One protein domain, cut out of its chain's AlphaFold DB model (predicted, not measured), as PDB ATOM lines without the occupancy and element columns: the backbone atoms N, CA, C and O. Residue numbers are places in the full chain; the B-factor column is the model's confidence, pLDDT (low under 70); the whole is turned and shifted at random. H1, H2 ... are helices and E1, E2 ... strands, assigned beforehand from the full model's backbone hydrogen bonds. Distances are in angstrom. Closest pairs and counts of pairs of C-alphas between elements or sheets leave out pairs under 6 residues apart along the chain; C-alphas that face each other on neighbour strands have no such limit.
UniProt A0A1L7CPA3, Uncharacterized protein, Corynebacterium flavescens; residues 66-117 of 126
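Overview. This is residues 66 to 117 of the 126 residues of an uncharacterized protein of Corynebacterium flavescens (UniProt A0A1L7CPA3). Two short parallel strands, E1 and E2, lie side by side as a small wall with H1 over one face and the other face bare. H2 sits past the ends of the strands, and H3 lies beside E2 on the side away from E1, with residues 102 to 110 winding between these two helices. The printed part has 52 residues, with two named strands and three named helices in the order E1, H1, E2, H2, H3, and its class is mixed, helices and strands; the sheet has the order E1, E2, all parallel. The whole is compact, with a radius of gyration of the C-alphas of 9.5 A and spans of 26 by 21 by 19 A.

Along the chain. E1 is residues 68 to 70, 6.7 A from first to last C-alpha, and begins at C-alpha 68 at (44.118, 39.096, -55.530). H1, residues 73 to 82, is the longest helix, 14.0 A from C-alpha 73 at (32.199, 40.305, -47.889) to C-alpha 82. E2 is residues 90 to 93 and measures 8.0 A. H2 is residues 95 to 101 and measures 9.9 A. H3 is residues 111 to 115, 6.5 A long, and ends at C-alpha 115 at (45.255, 38.694, -42.432).

Arrangement. E1 and E2 are parallel neighbours, with 18 degrees between their directions. N 91 and O 68 are 2.8 A apart, and N 70 and O 92 are 3.2 A apart, both within hydrogen-bond range. E1, H1 and E2 form a strand-helix-strand unit, two parallel neighbour strands with a helix between them along the chain, and its crossover is right-handed. The closest C-alphas of E1 and H1, those of Val 70 and Ala 76, are 6.1 A apart. H1 and E2 are near each other, with 5 pairs of C-alphas within 10 A. H1 and H2 touch, and their closest C-alphas, those of Ile 73 and Val 97, are 5.4 A apart. They run the same way at a steep tilt of 53 degrees. The closest C-alphas of E2 and H3, those of Gly 92 and Val 114, are 6.4 A apart. H2 and H3 only just touch, with 3 pairs of C-alphas within 8 A, the closest being Val 98 and Ala 115 at 7.0 A. H1 and H3 are apart. In H1, H2 and H3 every O i to N i+4 pair is within hydrogen-bond range.

Size, cuts and confidence. The two C-alphas farthest apart, those of Glu 66 and Asp 103, are 27.2 A from each other. The printed part has no cut. The links E1 to H1 and E2 to H2 are tight, those from H1 to E2 and from H2 to H3 are short, and no link is long. The mean pLDDT of the printed part is 79.7; residues 105 to 117 are under 70, and the mean of H3 is 54.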
ATOM      1  N   GLU A  66      47.919  36.379 -60.411       93.12
ATOM      2  CA  GLU A  66      48.850  35.901 -59.368       93.12
ATOM      3  C   GLU A  66      48.601  36.520 -57.994       93.12
ATOM      4  O   GLU A  66      49.053  35.983 -56.983       93.12
ATOM      5  N   ARG A  67      47.903  37.658 -57.955       92.06
ATOM      6  CA  ARG A  67      47.675  38.452 -56.751       92.06
ATOM      7  C   ARG A  67      46.260  39.002 -56.763       92.06
ATOM      8  O   ARG A  67      45.853  39.625 -57.738       92.06
ATOM      9  N   ILE A  68      45.529  38.750 -55.686       91.88
ATOM     10  CA  ILE A  68      44.118  39.096 -55.530       91.88
ATOM     11  C   ILE A  68      43.957  39.840 -54.206       91.88
ATOM     12  O   ILE A  68      44.481  39.407 -53.180       91.88
ATOM     13  N   ALA A  69      43.227  40.949 -54.222       92.69
ATOM     14  CA  ALA A  69      42.786  41.652 -53.024       92.69
ATOM     15  C   ALA A  69      41.263  41.805 -53.082       92.69
ATOM     16  O   ALA A  69      40.718  42.022 -54.162       92.69
ATOM     17  N   VAL A  70      40.590  41.651 -51.939       91.25
ATOM     18  CA  VAL A  70      39.121  41.708 -51.855       91.25
ATOM     19  C   VAL A  70      38.690  42.543 -50.652       91.25
ATOM     20  O   VAL A  70      39.198  42.365 -49.545       91.25
ATOM     21  N   ASP A  71      37.732  43.435 -50.857       91.19
ATOM     22  CA  ASP A  71      37.212  44.379 -49.862       91.19
ATOM     23  C   ASP A  71      35.714  44.212 -49.568       91.19
ATOM     24  O   ASP A  71      35.231  44.739 -48.564       91.19
ATOM     25  N   GLU A  72      35.005  43.410 -50.363       91.31
ATOM     26  CA  GLU A  72      33.601  43.074 -50.153       91.31
ATOM     27  C   GLU A  72      33.399  41.671 -49.566       91.31
ATOM     28  O   GLU A  72      33.938  40.670 -50.047       91.31
ATOM     29  N   ILE A  73      32.538  41.576 -48.547       90.88
ATOM     30  CA  ILE A  73      32.199  40.305 -47.889       90.88
ATOM     31  C   ILE A  73      31.568  39.295 -48.867       90.88
ATOM     32  O   ILE A  73      32.008  38.143 -48.850       90.88
ATOM     33  N   PRO A  74      30.589  39.662 -49.728       90.88
ATOM     34  CA  PRO A  74      29.960  38.698 -50.638       90.88
ATOM     35  C   PRO A  74      30.934  38.100 -51.657       90.88
ATOM     36  O   PRO A  74      30.864  36.908 -51.962       90.88
ATOM     37  N   ILE A  75      31.873  38.907 -52.159       91.19
ATOM     38  CA  ILE A  75      32.898  38.429 -53.090       91.19
ATOM     39  C   ILE A  75      33.893  37.534 -52.355       91.19
ATOM     40  O   ILE A  75      34.205  36.447 -52.837       91.19
ATOM     41  N   ALA A  76      34.343  37.930 -51.162       89.38
ATOM     42  CA  ALA A  76      35.284  37.141 -50.376       89.38
ATOM     43  C   ALA A  76      34.712  35.773 -49.966       89.38
ATOM     44  O   ALA A  76      35.402  34.760 -50.086       89.38
ATOM     45  N   SER A  77      33.454  35.710 -49.520       89.88
ATOM     46  CA  SER A  77      32.817  34.442 -49.138       89.88
ATOM     47  C   SER A  77      32.647  33.509 -50.335       89.88
ATOM     48  O   SER A  77      32.949  32.321 -50.229       89.88
ATOM     49  N   THR A  78      32.235  34.050 -51.484       91.19
ATOM     50  CA  THR A  78      32.073  33.285 -52.727       91.19
ATOM     51  C   THR A  78      33.415  32.785 -53.242       91.19
ATOM     52  O   THR A  78      33.526  31.625 -53.628       91.19
ATOM     53  N   TYR A  79      34.451  33.623 -53.196       90.56
ATOM     54  CA  TYR A  79      35.807  33.262 -53.595       90.56
ATOM     55  C   TYR A  79      36.341  32.083 -52.777       90.56
ATOM     56  O   TYR A  79      36.765  31.065 -53.321       90.56
ATOM     57  N   LEU A  80      36.239  32.182 -51.452       88.81
ATOM     58  CA  LEU A  80      36.660  31.113 -50.556       88.81
ATOM     59  C   LEU A  80      35.823  29.846 -50.763       88.81
ATOM     60  O   LEU A  80      36.388  28.759 -50.801       88.81
ATOM     61  N   ALA A  81      34.501  29.963 -50.919       89.12
ATOM     62  CA  ALA A  81      33.628  28.816 -51.166       89.12
ATOM     63  C   ALA A  81      33.960  28.112 -52.490       89.12
ATOM     64  O   ALA A  81      34.055  26.888 -52.521       89.12
ATOM     65  N   TYR A  82      34.204  28.880 -53.554       91.75
ATOM     66  CA  TYR A  82      34.625  28.364 -54.856       91.75
ATOM     67  C   TYR A  82      35.967  27.627 -54.783       91.75
ATOM     68  O   TYR A  82      36.195  26.661 -55.506       91.75
ATOM     69  N   ASN A  83      36.857  28.065 -53.892       90.06
ATOM     70  CA  ASN A  83      38.170  27.470 -53.681       90.06
ATOM     71  C   ASN A  83      38.231  26.519 -52.468       90.06
ATOM     72  O   ASN A  83      39.294  26.374 -51.862       90.06
ATOM     73  N   ASP A  84      37.126  25.868 -52.084       87.62
ATOM     74  CA  ASP A  84      37.075  24.871 -50.995       87.62
ATOM     75  C   ASP A  84      37.629  25.389 -49.649       87.62
ATOM     76  O   ASP A  84      38.426  24.745 -48.943       87.62
ATOM     77  N   GLY A  85      37.269  26.628 -49.320       84.81
ATOM     78  CA  GLY A  85      37.738  27.366 -48.149       84.81
ATOM     79  C   GLY A  85      39.216  27.763 -48.211       84.81
ATOM     80  O   GLY A  85      39.802  28.096 -47.179       84.81
ATOM     81  N   LYS A  86      39.866  27.670 -49.378       85.31
ATOM     82  CA  LYS A  86      41.240  28.147 -49.600       85.31
ATOM     83  C   LYS A  86      41.226  29.543 -50.206       85.31
ATOM     84  O   LYS A  86      40.290  29.934 -50.887       85.31
ATOM     85  N   ALA A  87      42.318  30.262 -49.985       86.75
ATOM     86  CA  ALA A  87      42.532  31.612 -50.489       86.75
ATOM     87  C   ALA A  87      43.775  31.662 -51.402       86.75
ATOM     88  O   ALA A  87      44.775  32.283 -51.035       86.75
ATOM     89  N   PRO A  88      43.801  30.934 -52.536       89.56
ATOM     90  CA  PRO A  88      44.983  30.912 -53.394       89.56
ATOM     91  C   PRO A  88      45.262  32.319 -53.928       89.56
ATOM     92  O   PRO A  88      44.338  33.011 -54.308       89.56
ATOM     93  N   LYS A  89      46.522  32.768 -53.983       91.06
ATOM     94  CA  LYS A  89      46.882  34.073 -54.588       91.06
ATOM     95  C   LYS A  89      46.230  35.306 -53.928       91.06
ATOM     96  O   LYS A  89      46.437  36.423 -54.397       91.06
ATOM     97  N   LEU A  90      45.478  35.132 -52.840       90.06
ATOM     98  CA  LEU A  90      44.917  36.226 -52.062       90.06
ATOM     99  C   LEU A  90      46.040  36.852 -51.237       90.06
ATOM    100  O   LEU A  90      46.685  36.173 -50.440       90.06
ATOM    101  N   ILE A  91      46.294  38.136 -51.462       91.62
ATOM    102  CA  ILE A  91      47.371  38.889 -50.812       91.62
ATOM    103  C   ILE A  91      46.859  39.872 -49.761       91.62
ATOM    104  O   ILE A  91      47.657  40.407 -49.000       91.62
ATOM    105  N   GLY A  92      45.551  40.124 -49.714       88.44
ATOM    106  CA  GLY A  92      44.987  41.057 -48.751       88.44
ATOM    107  C   GLY A  92      43.467  41.070 -48.731       88.44
ATOM    108  O   GLY A  92      42.801  40.827 -49.738       88.44
ATOM    109  N   MET A  93      42.939  41.376 -47.551       89.56
ATOM    110  CA  MET A  93      41.527  41.632 -47.298       89.56
ATOM    111  C   MET A  93      41.405  42.812 -46.338       89.56
ATOM    112  O   MET A  93      42.289  43.025 -45.505       89.56
ATOM    113  N   SER A  94      40.310  43.566 -46.421       87.62
ATOM    114  CA  SER A  94      40.042  44.615 -45.432       87.62
ATOM    115  C   SER A  94      39.780  44.003 -44.045       87.62
ATOM    116  O   SER A  94      39.232  42.903 -43.928       87.62
ATOM    117  N   GLN A  95      40.149  44.715 -42.973       85.62
ATOM    118  CA  GLN A  95      39.955  44.232 -41.596       85.62
ATOM    119  C   GLN A  95      38.478  43.956 -41.288       85.62
ATOM    120  O   GLN A  95      38.162  42.983 -40.609       85.62
ATOM    121  N   SER A  96      37.567  44.754 -41.851       86.94
ATOM    122  CA  SER A  96      36.121  44.548 -41.730       86.94
ATOM    123  C   SER A  96      35.674  43.224 -42.348       86.94
ATOM    124  O   SER A  96      34.884  42.504 -41.744       86.94
ATOM    125  N   VAL A  97      36.208  42.857 -43.519       86.25
ATOM    126  CA  VAL A  97      35.884  41.580 -44.173       86.25
ATOM    127  C   VAL A  97      36.476  40.407 -43.399       86.25
ATOM    128  O   VAL A  97      35.790  39.409 -43.187       86.25
ATOM    129  N   VAL A  98      37.721  40.527 -42.925       85.06
ATOM    130  CA  VAL A  98      38.334  39.513 -42.052       85.06
ATOM    131  C   VAL A  98      37.486  39.327 -40.793       85.06
ATOM    132  O   VAL A  98      37.144  38.199 -40.446       85.06
ATOM    133  N   GLY A  99      37.096  40.428 -40.148       85.56
ATOM    134  CA  GLY A  99      36.242  40.440 -38.965       85.56
ATOM    135  C   GLY A  99      34.881  39.791 -39.198       85.56
ATOM    136  O   GLY A  99      34.426  39.024 -38.356       85.56
ATOM    137  N   ALA A 100      34.255  40.048 -40.345       85.75
ATOM    138  CA  ALA A 100      32.962  39.472 -40.691       85.75
ATOM    139  C   ALA A 100      33.042  37.977 -41.018       85.75
ATOM    140  O   ALA A 100      32.117  37.229 -40.713       85.75
ATOM    141  N   LEU A 101      34.135  37.523 -41.636       84.19
ATOM    142  CA  LEU A 101      34.267  36.132 -42.056       84.19
ATOM    143  C   LEU A 101      34.826  35.224 -40.961       84.19
ATOM    144  O   LEU A 101      34.478  34.041 -40.981       84.19
ATOM    145  N   LYS A 102      35.612  35.746 -40.002       79.31
ATOM    146  CA  LYS A 102      36.344  34.964 -38.978       79.31
ATOM    147  C   LYS A 102      35.479  33.986 -38.171       79.31
ATOM    148  O   LYS A 102      35.972  32.940 -37.763       79.31
ATOM    149  N   ASP A 103      34.202  34.312 -37.972       77.12
ATOM    150  CA  ASP A 103      33.268  33.516 -37.165       77.12
ATOM    151  C   ASP A 103      32.284  32.692 -38.026       77.12
ATOM    152  O   ASP A 103      31.372  32.053 -37.509       77.12
ATOM    153  N   THR A 104      32.450  32.696 -39.353       75.44
ATOM    154  CA  THR A 104      31.575  31.973 -40.294       75.44
ATOM    155  C   THR A 104      32.132  30.599 -40.667       75.44
ATOM    156  O   THR A 104      33.321  30.335 -40.522       75.44
ATOM    157  N   VAL A 105      31.292  29.721 -41.228       61.31
ATOM    158  CA  VAL A 105      31.684  28.368 -41.689       61.31
ATOM    159  C   VAL A 105      32.816  28.373 -42.729       61.31
ATOM    160  O   VAL A 105      33.550  27.397 -42.866       61.31
ATOM    161  N   VAL A 106      32.986  29.492 -43.436       61.22
ATOM    162  CA  VAL A 106      34.042  29.705 -44.432       61.22
ATOM    163  C   VAL A 106      35.403  29.974 -43.772       61.22
ATOM    164  O   VAL A 106      36.436  29.857 -44.433       61.22
ATOM    165  N   SER A 107      35.440  30.250 -42.460       58.34
ATOM    166  CA  SER A 107      36.669  30.359 -41.668       58.34
ATOM    167  C   SER A 107      37.336  29.012 -41.456       58.34
ATOM    168  O   SER A 107      37.439  28.461 -40.361       58.34
ATOM    169  N   LEU A 108      37.881  28.488 -42.546       46.81
ATOM    170  CA  LEU A 108      38.928  27.505 -42.476       46.81
ATOM    171  C   LEU A 108      40.101  28.152 -41.726       46.81
ATOM    172  O   LEU A 108      40.498  29.278 -42.027       46.81
ATOM    173  N   ARG A 109      40.651  27.408 -40.760       52.94
ATOM    174  CA  ARG A 109      41.756  27.659 -39.799       52.94
ATOM    175  C   ARG A 109      43.053  28.310 -40.346       52.94
ATOM    176  O   ARG A 109      44.080  28.307 -39.675       52.94
ATOM    177  N   ARG A 110      43.037  28.799 -41.585       53.38
ATOM    178  CA  ARG A 110      44.114  29.368 -42.399       53.38
ATOM    179  C   ARG A 110      43.887  30.847 -42.765       53.38
ATOM    180  O   ARG A 110      44.832  31.456 -43.251       53.38
ATOM    181  N   LEU A 111      42.715  31.445 -42.500       54.12
ATOM    182  CA  LEU A 111      42.469  32.874 -42.786       54.12
ATOM    183  C   LEU A 111      43.405  33.808 -41.986       54.12
ATOM    184  O   LEU A 111      43.825  34.849 -42.483       54.12
ATOM    185  N   ALA A 112      43.837  33.388 -40.792       52.09
ATOM    186  CA  ALA A 112      44.813  34.127 -39.984       52.09
ATOM    187  C   ALA A 112      46.166  34.351 -40.698       52.09
ATOM    188  O   ALA A 112      46.837  35.343 -40.434       52.09
ATOM    189  N   ALA A 113      46.556  33.472 -41.631       54.09
ATOM    190  CA  ALA A 113      47.803  33.622 -42.382       54.09
ATOM    191  C   ALA A 113      47.720  34.710 -43.470       54.09
ATOM    192  O   ALA A 113      48.743  35.302 -43.798       54.09
ATOM    193  N   VAL A 114      46.522  34.997 -44.000       53.59
ATOM    194  CA  VAL A 114      46.319  36.048 -45.016       53.59
ATOM    195  C   VAL A 114      46.083  37.420 -44.379       53.59
ATOM    196  O   VAL A 114      46.506  38.431 -44.925       53.59
ATOM    197  N   ALA A 115      45.475  37.459 -43.188       55.62
ATOM    198  CA  ALA A 115      45.255  38.694 -42.432       55.62
ATOM    199  C   ALA A 115      46.527  39.222 -41.735       55.62
ATOM    200  O   ALA A 115      46.608  40.407 -41.421       55.62
ATOM    201  N   GLY A 116      47.517  38.353 -41.492       47.75
ATOM    202  CA  GLY A 116      48.786  38.702 -40.841       47.75
ATOM    203  C   GLY A 116      49.842  39.324 -41.762       47.75
ATOM    204  O   GLY A 116      50.826  39.874 -41.268       47.75
ATOM    205  N   ALA A 117      49.652  39.282 -43.086       50.81
ATOM    206  CA  ALA A 117      50.484  40.018 -44.035       50.81
ATOM    207  C   ALA A 117      50.033  41.486 -44.049       50.81
ATOM    208  O   ALA A 117      49.300  41.932 -44.929       50.81
TER     209      ALA A 117